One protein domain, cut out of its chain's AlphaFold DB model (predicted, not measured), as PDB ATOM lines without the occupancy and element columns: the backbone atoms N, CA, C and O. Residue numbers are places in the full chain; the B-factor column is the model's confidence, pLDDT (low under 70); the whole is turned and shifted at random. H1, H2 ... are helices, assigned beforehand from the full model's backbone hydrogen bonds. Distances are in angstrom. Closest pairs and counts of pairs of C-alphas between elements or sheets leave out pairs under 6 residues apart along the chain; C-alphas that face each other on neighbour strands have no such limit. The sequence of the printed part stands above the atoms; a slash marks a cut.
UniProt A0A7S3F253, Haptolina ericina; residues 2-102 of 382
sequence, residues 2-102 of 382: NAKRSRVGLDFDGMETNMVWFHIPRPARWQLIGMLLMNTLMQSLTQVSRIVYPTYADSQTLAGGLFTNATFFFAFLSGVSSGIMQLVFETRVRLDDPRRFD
ATOM      1  N   ASN A   2     -23.162 -92.766  -1.686       49.53
ATOM      2  CA  ASN A   2     -23.710 -91.553  -2.310       49.53
ATOM      3  C   ASN A   2     -24.632 -90.731  -1.390       49.53
ATOM      4  O   ASN A   2     -25.761 -91.136  -1.118       49.53
ATOM      5  N   ALA A   3     -24.215 -89.504  -1.054       60.62
ATOM      6  CA  ALA A   3     -25.014 -88.509  -0.321       60.62
ATOM      7  C   ALA A   3     -26.327 -88.084  -1.028       60.62
ATOM      8  O   ALA A   3     -27.147 -87.373  -0.453       60.62
ATOM      9  N   LYS A   4     -26.563 -88.543  -2.267       59.00
ATOM     10  CA  LYS A   4     -27.786 -88.279  -3.043       59.00
ATOM     11  C   LYS A   4     -29.046 -88.970  -2.482       59.00
ATOM     12  O   LYS A   4     -30.136 -88.458  -2.713       59.00
ATOM     13  N   ARG A   5     -28.927 -90.051  -1.687       60.97
ATOM     14  CA  ARG A   5     -30.054 -90.766  -1.021       60.97
ATOM     15  C   ARG A   5     -30.674 -89.991   0.166       60.97
ATOM     16  O   ARG A   5     -30.978 -90.564   1.211       60.97
ATOM     17  N   SER A   6     -30.773 -88.664   0.074       70.12
ATOM     18  CA  SER A   6     -31.088 -87.787   1.216       70.12
ATOM     19  C   SER A   6     -31.963 -86.576   0.879       70.12
ATOM     20  O   SER A   6     -32.008 -85.624   1.660       70.12
ATOM     21  N   ARG A   7     -32.668 -86.584  -0.254       88.69
ATOM     22  CA  ARG A   7     -33.650 -85.533  -0.546       88.69
ATOM     23  C   ARG A   7     -34.980 -85.835   0.142       88.69
ATOM     24  O   ARG A   7     -35.345 -86.994   0.332       88.69
ATOM     25  N   VAL A   8     -35.657 -84.774   0.565       92.81
ATOM     26  CA  VAL A   8     -37.018 -84.834   1.106       92.81
ATOM     27  C   VAL A   8     -37.958 -85.309  -0.008       92.81
ATOM     28  O   VAL A   8     -37.779 -84.914  -1.157       92.81
ATOM     29  N   GLY A   9     -38.904 -86.191   0.317       92.62
ATOM     30  CA  GLY A   9     -39.867 -86.748  -0.642       92.62
ATOM     31  C   GLY A   9     -39.396 -87.944  -1.478       92.62
ATOM     32  O   GLY A   9     -40.193 -88.500  -2.235       92.62
ATOM     33  N   LEU A  10     -38.145 -88.387  -1.310       93.75
ATOM     34  CA  LEU A  10     -37.669 -89.662  -1.853       93.75
ATOM     35  C   LEU A  10     -37.796 -90.791  -0.822       93.75
ATOM     36  O   LEU A  10     -37.585 -90.571   0.377       93.75
ATOM     37  N   ASP A  11     -38.108 -91.993  -1.301       92.25
ATOM     38  CA  ASP A  11     -38.130 -93.223  -0.508       92.25
ATOM     39  C   ASP A  11     -36.721 -93.806  -0.248       92.25
ATOM     40  O   ASP A  11     -35.697 -93.128  -0.396       92.25
ATOM     41  N   PHE A  12     -36.655 -95.058   0.219       89.75
ATOM     42  CA  PHE A  12     -35.390 -95.739   0.522       89.75
ATOM     43  C   PHE A  12     -34.586 -96.125  -0.729       89.75
ATOM     44  O   PHE A  12     -33.350 -96.147  -0.676       89.75
ATOM     45  N   ASP A  13     -35.265 -96.378  -1.847       90.81
ATOM     46  CA  ASP A  13     -34.650 -96.722  -3.129       90.81
ATOM     47  C   ASP A  13     -34.212 -95.467  -3.902       90.81
ATOM     48  O   ASP A  13     -33.256 -95.507  -4.684       90.81
ATOM     49  N   GLY A  14     -34.812 -94.321  -3.574       90.38
ATOM     50  CA  GLY A  14     -34.540 -93.013  -4.163       90.38
ATOM     51  C   GLY A  14     -35.595 -92.579  -5.179       90.38
ATOM     52  O   GLY A  14     -35.340 -91.633  -5.925       90.38
ATOM     53  N   MET A  15     -36.745 -93.253  -5.213       92.12
ATOM     54  CA  MET A  15     -37.892 -92.902  -6.046       92.12
ATOM     55  C   MET A  15     -38.754 -91.850  -5.341       92.12
ATOM     56  O   MET A  15     -38.792 -91.776  -4.111       92.12
ATOM     57  N   GLU A  16     -39.454 -91.021  -6.113       94.31
ATOM     58  CA  GLU A  16     -40.448 -90.106  -5.548       94.31
ATOM     59  C   GLU A  16     -41.647 -90.896  -5.018       94.31
ATOM     60  O   GLU A  16     -42.232 -91.716  -5.725       94.31
ATOM     61  N   THR A  17     -42.032 -90.631  -3.771       94.88
ATOM     62  CA  THR A  17     -43.172 -91.286  -3.118       94.88
ATOM     63  C   THR A  17     -44.290 -90.282  -2.843       94.88
ATOM     64  O   THR A  17     -44.066 -89.077  -2.866       94.88
ATOM     65  N   ASN A  18     -45.506 -90.750  -2.562       93.81
ATOM     66  CA  ASN A  18     -46.604 -89.905  -2.060       93.81
ATOM     67  C   ASN A  18     -46.862 -90.110  -0.558       93.81
ATOM     68  O   ASN A  18     -47.803 -89.565   0.010       93.81
ATOM     69  N   MET A  19     -45.993 -90.864   0.117       94.12
ATOM     70  CA  MET A  19     -46.060 -91.065   1.560       94.12
ATOM     71  C   MET A  19     -45.569 -89.811   2.306       94.12
ATOM     72  O   MET A  19     -44.386 -89.453   2.242       94.12
ATOM     73  N   VAL A  20     -46.472 -89.170   3.062       95.81
ATOM     74  CA  VAL A  20     -46.220 -87.948   3.864       95.81
ATOM     75  C   VAL A  20     -44.968 -88.087   4.742       95.81
ATOM     76  O   VAL A  20     -44.156 -87.169   4.819       95.81
ATOM     77  N   TRP A  21     -44.738 -89.269   5.327       95.69
ATOM     78  CA  TRP A  21     -43.574 -89.565   6.173       95.69
ATOM     79  C   TRP A  21     -42.219 -89.189   5.547       95.69
ATOM     80  O   TRP A  21     -41.348 -88.640   6.222       95.69
ATOM     81  N   PHE A  22     -42.020 -89.441   4.249       96.06
ATOM     82  CA  PHE A  22     -40.741 -89.157   3.582       96.06
ATOM     83  C   PHE A  22     -40.537 -87.667   3.277       96.06
ATOM     84  O   PHE A  22     -39.401 -87.239   3.040       96.06
ATOM     85  N   HIS A  23     -41.612 -86.881   3.347       96.56
ATOM     86  CA  HIS A  23     -41.617 -85.429   3.192       96.56
ATOM     87  C   HIS A  23     -41.355 -84.698   4.518       96.56
ATOM     88  O   HIS A  23     -40.963 -83.535   4.513       96.56
ATOM     89  N   ILE A  24     -41.455 -85.388   5.660       96.38
ATOM     90  CA  ILE A  24     -41.025 -84.841   6.949       96.38
ATOM     91  C   ILE A  24     -39.491 -84.640   6.931       96.38
ATOM     92  O   ILE A  24     -38.748 -85.561   6.544       96.38
ATOM     93  N   PRO A  25     -38.971 -83.473   7.370       95.12
ATOM     94  CA  PRO A  25     -37.536 -83.227   7.483       95.12
ATOM     95  C   PRO A  25     -36.807 -84.309   8.288       95.12
ATOM     96  O   PRO A  25     -37.315 -84.835   9.279       95.12
ATOM     97  N   ARG A  26     -35.577 -84.642   7.885       92.88
ATOM     98  CA  ARG A  26     -34.759 -85.662   8.566       92.88
ATOM     99  C   ARG A  26     -34.562 -85.438  10.077       92.88
ATOM    100  O   ARG A  26     -34.740 -86.421  10.793       92.88
ATOM    101  N   PRO A  27     -34.234 -84.234  10.594       95.88
ATOM    102  CA  PRO A  27     -34.100 -84.045  12.042       95.88
ATOM    103  C   PRO A  27     -35.421 -84.302  12.784       95.88
ATOM    104  O   PRO A  27     -35.419 -85.002  13.791       95.88
ATOM    105  N   ALA A  28     -36.552 -83.849  12.234       96.31
ATOM    106  CA  ALA A  28     -37.884 -84.105  12.784       96.31
ATOM    107  C   ALA A  28     -38.224 -85.611  12.824       96.31
ATOM    108  O   ALA A  28     -38.708 -86.111  13.837       96.31
ATOM    109  N   ARG A  29     -37.892 -86.372  11.768       95.88
ATOM    110  CA  ARG A  29     -38.029 -87.843  11.779       95.88
ATOM    111  C   ARG A  29     -37.169 -88.511  12.851       95.88
ATOM    112  O   ARG A  29     -37.661 -89.401  13.536       95.88
ATOM    113  N   TRP A  30     -35.916 -88.088  13.022       96.81
ATOM    114  CA  TRP A  30     -35.050 -88.629  14.076       96.81
ATOM    115  C   TRP A  30     -35.554 -88.299  15.485       96.81
ATOM    116  O   TRP A  30     -35.463 -89.154  16.358       96.81
ATOM    117  N   GLN A  31     -36.150 -87.122  15.697       97.12
ATOM    118  CA  GLN A  31     -36.817 -86.778  16.959       97.12
ATOM    119  C   GLN A  31     -38.026 -87.689  17.234       97.12
ATOM    120  O   GLN A  31     -38.141 -88.212  18.339       97.12
ATOM    121  N   LEU A  32     -38.884 -87.940  16.234       96.94
ATOM    122  CA  LEU A  32     -40.011 -88.876  16.375       96.94
ATOM    123  C   LEU A  32     -39.546 -90.302  16.691       96.94
ATOM    124  O   LEU A  32     -40.058 -90.920  17.621       96.94
ATOM    125  N   ILE A  33     -38.554 -90.807  15.950       97.06
ATOM    126  CA  ILE A  33     -37.970 -92.136  16.181       97.06
ATOM    127  C   ILE A  33     -37.347 -92.207  17.581       97.06
ATOM    128  O   ILE A  33     -37.572 -93.181  18.292       97.06
ATOM    129  N   GLY A  34     -36.619 -91.171  18.010       97.69
ATOM    130  CA  GLY A  34     -36.032 -91.088  19.349       97.69
ATOM    131  C   GLY A  34     -37.078 -91.112  20.465       97.69
ATOM    132  O   GLY A  34     -36.914 -91.856  21.429       97.69
ATOM    133  N   MET A  35     -38.182 -90.371  20.316       97.75
ATOM    134  CA  MET A  35     -39.298 -90.395  21.271       97.75
ATOM    135  C   MET A  35     -40.008 -91.758  21.305       97.75
ATOM    136  O   MET A  35     -40.310 -92.248  22.392       97.75
ATOM    137  N   LEU A  36     -40.222 -92.408  20.152       97.25
ATOM    138  CA  LEU A  36     -40.781 -93.768  20.102       97.25
ATOM    139  C   LEU A  36     -39.861 -94.787  20.785       97.25
ATOM    140  O   LEU A  36     -40.330 -95.582  21.595       97.25
ATOM    141  N   LEU A  37     -38.556 -94.745  20.497       98.06
ATOM    142  CA  LEU A  37     -37.571 -95.632  21.122       98.06
ATOM    143  C   LEU A  37     -37.479 -95.400  22.635       98.06
ATOM    144  O   LEU A  37     -37.375 -96.368  23.384       98.06
ATOM    145  N   MET A  38     -37.572 -94.146  23.093       97.81
ATOM    146  CA  MET A  38     -37.629 -93.820  24.520       97.81
ATOM    147  C   MET A  38     -38.889 -94.396  25.180       97.81
ATOM    148  O   MET A  38     -38.790 -95.004  26.243       97.81
ATOM    149  N   ASN A  39     -40.053 -94.285  24.532       98.06
ATOM    150  CA  ASN A  39     -41.294 -94.901  25.008       98.06
ATOM    151  C   ASN A  39     -41.141 -96.427  25.139       98.06
ATOM    152  O   ASN A  39     -41.391 -96.984  26.206       98.06
ATOM    153  N   THR A  40     -40.644 -97.102  24.096       98.06
ATOM    154  CA  THR A  40     -40.384 -98.552  24.131       98.06
ATOM    155  C   THR A  40     -39.400 -98.934  25.240       98.06
ATOM    156  O   THR A  40     -39.668 -99.880  25.977       98.06
ATOM    157  N   LEU A  41     -38.309 -98.180  25.418       98.25
ATOM    158  CA  LEU A  41     -37.331 -98.416  26.483       98.25
ATOM    159  C   LEU A  41     -37.963 -98.283  27.879       98.25
ATOM    160  O   LEU A  41     -37.760 -99.149  28.726       98.25
ATOM    161  N   MET A  42     -38.769 -97.245  28.111       98.06
ATOM    162  CA  MET A  42     -39.448 -97.017  29.393       98.06
ATOM    163  C   MET A  42     -40.529 -98.072  29.679       98.06
ATOM    164  O   MET A  42     -40.677 -98.515  30.821       98.06
ATOM    165  N   GLN A  43     -41.227 -98.561  28.650       97.00
ATOM    166  CA  GLN A  43     -42.116 -99.722  28.774       97.00
ATOM    167  C   GLN A  43     -41.332-100.994  29.132       97.00
ATOM    168  O   GLN A  43     -41.744-101.723  30.034       97.00
ATOM    169  N   SER A  44     -40.178-101.242  28.500       97.88
ATOM    170  CA  SER A  44     -39.305-102.371  28.853       97.88
ATOM    171  C   SER A  44     -38.789-102.274  30.294       97.88
ATOM    172  O   SER A  44     -38.851-103.260  31.024       97.88
ATOM    173  N   LEU A  45     -38.369-101.087  30.749       97.25
ATOM    174  CA  LEU A  45     -37.970-100.850  32.142       97.25
ATOM    175  C   LEU A  45     -39.125-101.077  33.132       97.25
ATOM    176  O   LEU A  45     -38.894-101.585  34.226       97.25
ATOM    177  N   THR A  46     -40.366-100.791  32.733       96.00
ATOM    178  CA  THR A  46     -41.571-101.085  33.532       96.00
ATOM    179  C   THR A  46     -41.864-102.595  33.619       96.00
ATOM    180  O   THR A  46     -42.440-103.051  34.601       96.00
ATOM    181  N   GLN A  47     -41.441-103.405  32.640       96.06
ATOM    182  CA  GLN A  47     -41.480-104.871  32.776       96.06
ATOM    183  C   GLN A  47     -40.327-105.384  33.650       96.06
ATOM    184  O   GLN A  47     -40.535-106.266  34.478       96.06
ATOM    185  N   VAL A  48     -39.131-104.794  33.542       96.69
ATOM    186  CA  VAL A  48     -38.004-105.112  34.438       96.69
ATOM    187  C   VAL A  48     -38.344-104.778  35.894       96.69
ATOM    188  O   VAL A  48     -38.021-105.571  36.775       96.69
ATOM    189  N   SER A  49     -39.057-103.675  36.170       95.62
ATOM    190  CA  SER A  49     -39.481-103.352  37.541       95.62
ATOM    191  C   SER A  49     -40.383-104.435  38.136       95.62
ATOM    192  O   SER A  49     -40.194-104.800  39.287       95.62
ATOM    193  N   ARG A  50     -41.283-105.031  37.345       92.69
ATOM    194  CA  ARG A  50     -42.143-106.149  37.779       92.69
ATOM    195  C   ARG A  50     -41.375-107.442  38.066       92.69
ATOM    196  O   ARG A  50     -41.842-108.250  38.858       92.69
ATOM    197  N   ILE A  51     -40.210-107.641  37.445       96.88
ATOM    198  CA  ILE A  51     -39.321-108.777  37.741       96.88
ATOM    199  C   ILE A  51     -38.533-108.520  39.038       96.88
ATOM    200  O   ILE A  51     -38.347-109.436  39.833       96.88
ATOM    201  N   VAL A  52     -38.084-107.279  39.261       97.06
ATOM    202  CA  VAL A  52     -37.322-106.876  40.461       97.06
ATOM    203  C   VAL A  52     -38.210-106.757  41.706       97.06
ATOM    204  O   VAL A  52     -37.768-107.089  42.801       97.06
ATOM    205  N   TYR A  53     -39.459-106.319  41.536       96.12
ATOM    206  CA  TYR A  53     -40.469-106.179  42.587       96.12
ATOM    207  C   TYR A  53     -41.633-107.153  42.313       96.12
ATOM    208  O   TYR A  53     -42.695-106.725  41.852       96.12
ATOM    209  N   PRO A  54     -41.441-108.470  42.537       94.50
ATOM    210  CA  PRO A  54     -42.400-109.500  42.134       94.50
ATOM    211  C   PRO A  54     -43.679-109.506  42.979       94.50
ATOM    212  O   PRO A  54     -44.707-110.007  42.521       94.50
ATOM    213  N   THR A  55     -43.647-108.969  44.206       96.31
ATOM    214  CA  THR A  55     -44.838-108.854  45.056       96.31
ATOM    215  C   THR A  55     -45.372-107.425  45.095       96.31
ATOM    216  O   THR A  55     -44.638-106.444  44.953       96.31
ATOM    217  N   TYR A  56     -46.677-107.294  45.358       94.38
ATOM    218  CA  TYR A  56     -47.301-105.989  45.563       94.38
ATOM    219  C   TYR A  56     -46.629-105.206  46.705       94.38
ATOM    220  O   TYR A  56     -46.360-104.018  46.545       94.38
ATOM    221  N   ALA A  57     -46.294-105.870  47.819       97.00
ATOM    222  CA  ALA A  57     -45.627-105.241  48.960       97.00
ATOM    223  C   ALA A  57     -44.270-104.626  48.571       97.00
ATOM    224  O   ALA A  57     -44.013-103.467  48.896       97.00
ATOM    225  N   ASP A  58     -43.455-105.350  47.796       94.69
ATOM    226  CA  ASP A  58     -42.160-104.850  47.315       94.69
ATOM    227  C   ASP A  58     -42.342-103.642  46.382       94.69
ATOM    228  O   ASP A  58     -41.623-102.644  46.493       94.69
ATOM    229  N   SER A  59     -43.355-103.682  45.505       94.31
ATOM    230  CA  SER A  59     -43.675-102.568  44.600       94.31
ATOM    231  C   SER A  59     -44.218-101.318  45.312       94.31
ATOM    232  O   SER A  59     -44.126-100.228  44.754       94.31
ATOM    233  N   GLN A  60     -44.752-101.455  46.534       96.50
ATOM    234  CA  GLN A  60     -45.218-100.338  47.368       96.50
ATOM    235  C   GLN A  60     -44.124 -99.757  48.278       96.50
ATOM    236  O   GLN A  60     -44.360 -98.765  48.968       96.50
ATOM    237  N   THR A  61     -42.910-100.319  48.275       97.25
ATOM    238  CA  THR A  61     -41.756 -99.647  48.892       97.25
ATOM    239  C   THR A  61     -41.481 -98.314  48.192       97.25
ATOM    240  O   THR A  61     -41.745 -98.167  46.999       97.25
ATOM    241  N   LEU A  62     -40.897 -97.339  48.899       97.12
ATOM    242  CA  LEU A  62     -40.597 -96.021  48.318       97.12
ATOM    243  C   LEU A  62     -39.744 -96.134  47.039       97.12
ATOM    244  O   LEU A  62     -40.000 -95.424  46.070       97.12
ATOM    245  N   ALA A  63     -38.784 -97.063  47.006       96.56
ATOM    246  CA  ALA A  63     -37.962 -97.330  45.827       96.56
ATOM    247  C   ALA A  63     -38.756 -97.987  44.680       96.56
ATOM    248  O   ALA A  63     -38.685 -97.514  43.544       96.56
ATOM    249  N   GLY A  64     -39.537 -99.039  44.964       95.31
ATOM    250  CA  GLY A  64     -40.336 -99.746  43.954       95.31
ATOM    251  C   GLY A  64     -41.441 -98.882  43.348       95.31
ATOM    252  O   GLY A  64     -41.615 -98.861  42.123       95.31
ATOM    253  N   GLY A  65     -42.119 -98.104  44.194       95.31
ATOM    254  CA  GLY A  65     -43.186 -97.189  43.812       95.31
ATOM    255  C   GLY A  65     -42.661 -96.005  43.008       95.31
ATOM    256  O   GLY A  65     -43.215 -95.696  41.953       95.31
ATOM    257  N   LEU A  66     -41.562 -95.374  43.442       96.50
ATOM    258  CA  LEU A  66     -40.934 -94.286  42.687       96.50
ATOM    259  C   LEU A  66     -40.447 -94.771  41.317       96.50
ATOM    260  O   LEU A  66     -40.752 -94.136  40.310       96.50
ATOM    261  N   PHE A  67     -39.740 -95.903  41.263       96.50
ATOM    262  CA  PHE A  67     -39.194 -96.429  40.011       96.50
ATOM    263  C   PHE A  67     -40.303 -96.796  39.014       96.50
ATOM    264  O   PHE A  67     -40.276 -96.335  37.875       96.50
ATOM    265  N   THR A  68     -41.315 -97.553  39.453       95.06
ATOM    266  CA  THR A  68     -42.405 -98.019  38.578       95.06
ATOM    267  C   THR A  68     -43.295 -96.871  38.096       95.06
ATOM    268  O   THR A  68     -43.656 -96.828  36.917       95.06
ATOM    269  N   ASN A  69     -43.619 -95.904  38.964       95.69
ATOM    270  CA  ASN A  69     -44.401 -94.735  38.553       95.69
ATOM    271  C   ASN A  69     -43.601 -93.806  37.630       95.69
ATOM    272  O   ASN A  69     -44.164 -93.286  36.669       95.69
ATOM    273  N   ALA A  70     -42.293 -93.632  37.862       96.69
ATOM    274  CA  ALA A  70     -41.441 -92.825  36.993       96.69
ATOM    275  C   ALA A  70     -41.321 -93.432  35.586       96.69
ATOM    276  O   ALA A  70     -41.555 -92.725  34.604       96.69
ATOM    277  N   THR A  71     -41.017 -94.731  35.454       96.81
ATOM    278  CA  THR A  71     -40.912 -95.374  34.129       96.81
ATOM    279  C   THR A  71     -42.248 -95.353  33.387       96.81
ATOM    280  O   THR A  71     -42.275 -95.054  32.193       96.81
ATOM    281  N   PHE A  72     -43.366 -95.573  34.089       95.75
ATOM    282  CA  PHE A  72     -44.703 -95.460  33.504       95.75
ATOM    283  C   PHE A  72     -45.016 -94.027  33.039       95.75
ATOM    284  O   PHE A  72     -45.474 -93.833  31.911       95.75
ATOM    285  N   PHE A  73     -44.718 -93.016  33.862       97.44
ATOM    286  CA  PHE A  73     -44.918 -91.607  33.516       97.44
ATOM    287  C   PHE A  73     -44.083 -91.187  32.298       97.44
ATOM    288  O   PHE A  73     -44.614 -90.563  31.378       97.44
ATOM    289  N   PHE A  74     -42.804 -91.573  32.234       97.31
ATOM    290  CA  PHE A  74     -41.949 -91.267  31.082       97.31
ATOM    291  C   PHE A  74     -42.366 -92.020  29.811       97.31
ATOM    292  O   PHE A  74     -42.317 -91.431  28.728       97.31
ATOM    293  N   ALA A  75     -42.831 -93.270  29.914       97.56
ATOM    294  CA  ALA A  75     -43.431 -93.993  28.788       97.56
ATOM    295  C   ALA A  75     -44.682 -93.266  28.262       97.56
ATOM    296  O   ALA A  75     -44.781 -92.968  27.070       97.56
ATOM    297  N   PHE A  76     -45.603 -92.896  29.156       97.81
ATOM    298  CA  PHE A  76     -46.808 -92.148  28.794       97.81
ATOM    299  C   PHE A  76     -46.473 -90.802  28.135       97.81
ATOM    300  O   PHE A  76     -46.967 -90.512  27.043       97.81
ATOM    301  N   LEU A  77     -45.594 -90.007  28.754       97.81
ATOM    302  CA  LEU A  77     -45.222 -88.682  28.261       97.81
ATOM    303  C   LEU A  77     -44.540 -88.760  26.889       97.81
ATOM    304  O   LEU A  77     -44.954 -88.062  25.970       97.81
ATOM    305  N   SER A  78     -43.556 -89.647  26.710       97.81
ATOM    306  CA  SER A  78     -42.883 -89.830  25.413       97.81
ATOM    307  C   SER A  78     -43.833 -90.352  24.326       97.81
ATOM    308  O   SER A  78     -43.796 -89.860  23.196       97.81
ATOM    309  N   GLY A  79     -44.747 -91.268  24.669       97.19
ATOM    310  CA  GLY A  79     -45.810 -91.732  23.777       97.19
ATOM    311  C   GLY A  79     -46.720 -90.594  23.304       97.19
ATOM    312  O   GLY A  79     -46.836 -90.362  22.098       97.19
ATOM    313  N   VAL A  80     -47.307 -89.835  24.234       97.50
ATOM    314  CA  VAL A  80     -48.192 -88.697  23.918       97.50
ATOM    315  C   VAL A  80     -47.448 -87.610  23.139       97.50
ATOM    316  O   VAL A  80     -47.937 -87.163  22.099       97.50
ATOM    317  N   SER A  81     -46.246 -87.223  23.578       97.44
ATOM    318  CA  SER A  81     -45.421 -86.233  22.877       97.44
ATOM    319  C   SER A  81     -45.088 -86.669  21.450       97.44
ATOM    320  O   SER A  81     -45.192 -85.849  20.540       97.44
ATOM    321  N   SER A  82     -44.761 -87.947  21.219       97.50
ATOM    322  CA  SER A  82     -44.490 -88.445  19.864       97.50
ATOM    323  C   SER A  82     -45.708 -88.349  18.936       97.50
ATOM    324  O   SER A  82     -45.564 -87.906  17.796       97.50
ATOM    325  N   GLY A  83     -46.911 -88.665  19.434       95.81
ATOM    326  CA  GLY A  83     -48.149 -88.563  18.659       95.81
ATOM    327  C   GLY A  83     -48.500 -87.115  18.307       95.81
ATOM    328  O   GLY A  83     -48.838 -86.822  17.158       95.81
ATOM    329  N   ILE A  84     -48.346 -86.188  19.261       96.00
ATOM    330  CA  ILE A  84     -48.549 -84.749  19.027       96.00
ATOM    331  C   ILE A  84     -47.524 -84.218  18.015       96.00
ATOM    332  O   ILE A  84     -47.902 -83.543  17.058       96.00
ATOM    333  N   MET A  85     -46.238 -84.546  18.178       96.62
ATOM    334  CA  MET A  85     -45.190 -84.118  17.246       96.62
ATOM    335  C   MET A  85     -45.418 -84.668  15.833       96.62
ATOM    336  O   MET A  85     -45.261 -83.922  14.867       96.62
ATOM    337  N   GLN A  86     -45.832 -85.933  15.693       96.88
ATOM    338  CA  GLN A  86     -46.153 -86.512  14.386       96.88
ATOM    339  C   GLN A  86     -47.301 -85.744  13.724       96.88
ATOM    340  O   GLN A  86     -47.180 -85.345  12.565       96.88
ATOM    341  N   LEU A  87     -48.375 -85.468  14.467       95.00
ATOM    342  CA  LEU A  87     -49.525 -84.711  13.976       95.00
ATOM    343  C   LEU A  87     -49.135 -83.295  13.529       95.00
ATOM    344  O   LEU A  87     -49.566 -82.852  12.462       95.00
ATOM    345  N   VAL A  88     -48.283 -82.602  14.292       95.31
ATOM    346  CA  VAL A  88     -47.761 -81.273  13.929       95.31
ATOM    347  C   VAL A  88     -46.906 -81.339  12.660       95.31
ATOM    348  O   VAL A  88     -47.112 -80.533  11.750       95.31
ATOM    349  N   PHE A  89     -45.978 -82.294  12.556       96.38
ATOM    350  CA  PHE A  89     -45.103 -82.413  11.386       96.38
ATOM    351  C   PHE A  89     -45.858 -82.833  10.119       96.38
ATOM    352  O   PHE A  89     -45.634 -82.238   9.067       96.38
ATOM    353  N   GLU A  90     -46.789 -83.787  10.205       95.94
ATOM    354  CA  GLU A  90     -47.661 -84.141   9.077       95.94
ATOM    355  C   GLU A  90     -48.553 -82.972   8.655       95.94
ATOM    356  O   GLU A  90     -48.747 -82.751   7.462       95.94
ATOM    357  N   THR A  91     -49.088 -82.205   9.611       94.56
ATOM    358  CA  THR A  91     -49.943 -81.053   9.297       94.56
ATOM    359  C   THR A  91     -49.151 -79.956   8.587       94.56
ATOM    360  O   THR A  91     -49.648 -79.423   7.602       94.56
ATOM    361  N   ARG A  92     -47.904 -79.671   9.001       95.88
ATOM    362  CA  ARG A  92     -47.021 -78.729   8.283       95.88
ATOM    363  C   ARG A  92     -46.779 -79.175   6.836       95.88
ATOM    364  O   ARG A  92     -47.099 -78.428   5.924       95.88
ATOM    365  N   VAL A  93     -46.363 -80.428   6.623       96.50
ATOM    366  CA  VAL A  93     -46.136 -80.984   5.272       96.50
ATOM    367  C   VAL A  93     -47.385 -80.893   4.377       96.50
ATOM    368  O   VAL A  93     -47.272 -80.587   3.193       96.50
ATOM    369  N   ARG A  94     -48.583 -81.133   4.931       95.75
ATOM    370  CA  ARG A  94     -49.859 -81.022   4.196       95.75
ATOM    371  C   ARG A  94     -50.272 -79.573   3.901       95.75
ATOM    372  O   ARG A  94     -51.009 -79.346   2.949       95.75
ATOM    373  N   LEU A  95     -49.829 -78.608   4.709       94.19
ATOM    374  CA  LEU A  95     -50.038 -77.177   4.460       94.19
ATOM    375  C   LEU A  95     -49.046 -76.620   3.428       94.19
ATOM    376  O   LEU A  95     -49.419 -75.732   2.668       94.19
ATOM    377  N   ASP A  96     -47.823 -77.159   3.380       96.38
ATOM    378  CA  ASP A  96     -46.784 -76.755   2.426       96.38
ATOM    379  C   ASP A  96     -47.106 -77.201   0.982       96.38
ATOM    380  O   ASP A  96     -46.858 -76.452   0.036       96.38
ATOM    381  N   ASP A  97     -47.694 -78.394   0.794       95.75
ATOM    382  CA  ASP A  97     -48.173 -78.882  -0.515       95.75
ATOM    383  C   ASP A  97     -49.590 -79.500  -0.437       95.75
ATOM    384  O   ASP A  97     -49.757 -80.727  -0.467       95.75
ATOM    385  N   PRO A  98     -50.643 -78.658  -0.392       94.44
ATOM    386  CA  PRO A  98     -52.037 -79.102  -0.323       94.44
ATOM    387  C   PRO A  98     -52.577 -79.622  -1.667       94.44
ATOM    388  O   PRO A  98     -53.757 -79.955  -1.765       94.44
ATOM    389  N   ARG A  99     -51.757 -79.639  -2.732       94.19
ATOM    390  CA  ARG A  99     -52.112 -80.257  -4.023       94.19
ATOM    391  C   ARG A  99     -51.664 -81.711  -4.091       94.19
ATOM    392  O   ARG A  99     -52.303 -82.496  -4.786       94.19
ATOM    393  N   ARG A 100     -50.563 -82.050  -3.413       94.00
ATOM    394  CA  ARG A 100     -50.021 -83.412  -3.346       94.00
ATOM    395  C   ARG A 100     -50.544 -84.205  -2.157       94.00
ATOM    396  O   ARG A 100     -50.689 -85.420  -2.279       94.00
ATOM    397  N   PHE A 101     -50.796 -83.547  -1.025       94.69
ATOM    398  CA  PHE A 101     -51.258 -84.218   0.186       94.69
ATOM    399  C   PHE A 101     -52.646 -83.763   0.603       94.69
ATOM    400  O   PHE A 101     -52.917 -82.577   0.783       94.69
ATOM    401  N   ASP A 102     -53.491 -84.754   0.855       91.12
ATOM    402  CA  ASP A 102     -54.812 -84.563   1.421       91.12
ATOM    403  C   ASP A 102     -54.785 -83.854   2.776       91.12
ATOM    404  O   ASP A 102     -53.822 -83.947   3.553       91.12
TER     405      ASP A 102
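What this domain is: This is residues 2 to 102 of the 382 residues of a protein of Haptolina ericina (UniProt A0A7S3F253). Two long helices, H2 and H4, lie side by side and run opposite ways as a long, narrow pair, with short H3 at the turn that joins them at one end. At the other end sit short H1 and the looped residues 2 to 19, which have no named element. The printed part has 101 residues with four named helices in the order H1, H2, H3, H4 and no named strand; its class is all helix. It is only just extended, close to loose, with a radius of gyration of the C-alphas of 19.4 A, and its flat outline spans 58 by 30 by 16 A.

How they stand to each other: Begin with H4, residues 62 to 96, the hub, touching three helices. It touches H2, residues 26 to 52, at a shallow tilt of 21 degrees, opposite ways; look at Asn 39 and Ala 75, whose C-alphas are the closest at 4.4 A. With residues 90 to 94 alone H4 touches H1, residues 20 to 23; their closest C-alphas, Val 20 and Glu 90, are 6.6 A apart. H4 and H3, residues 56 to 59, only just touch, with 3 pairs of C-alphas within 8 A, and only at the corner by their link; the closest C-alphas are those of Ser 59 and Gly 65, 5.5 A apart. H1 and H3 are apart. Every O i to N i+4 pair is within hydrogen-bond range in H4, and 22 of 23 in H2; H1 and H3 are too short for such a pair.

Where its parts are: Find C-alpha 62 at (-40.597, -96.021, 48.318); from there H4 runs 50.2 A to C-alpha 96 at (-46.784, -76.755, 2.426). H2 starts at C-alpha 26, (-34.759, -85.662, 8.566), and runs 38.4 A to C-alpha 52. H1 measures 5.3 A and H3 5.1 A.

The domain as a whole: The C-alphas of Ala 57 and Arg 99, the two farthest apart, are 58.9 A from each other. The printed part has no cut, and the links H1 to H2, H2 to H3 and H3 to H4 are tight. Look at residues 2 to 5 for pLDDT under 70; the mean of the printed part is 93.9.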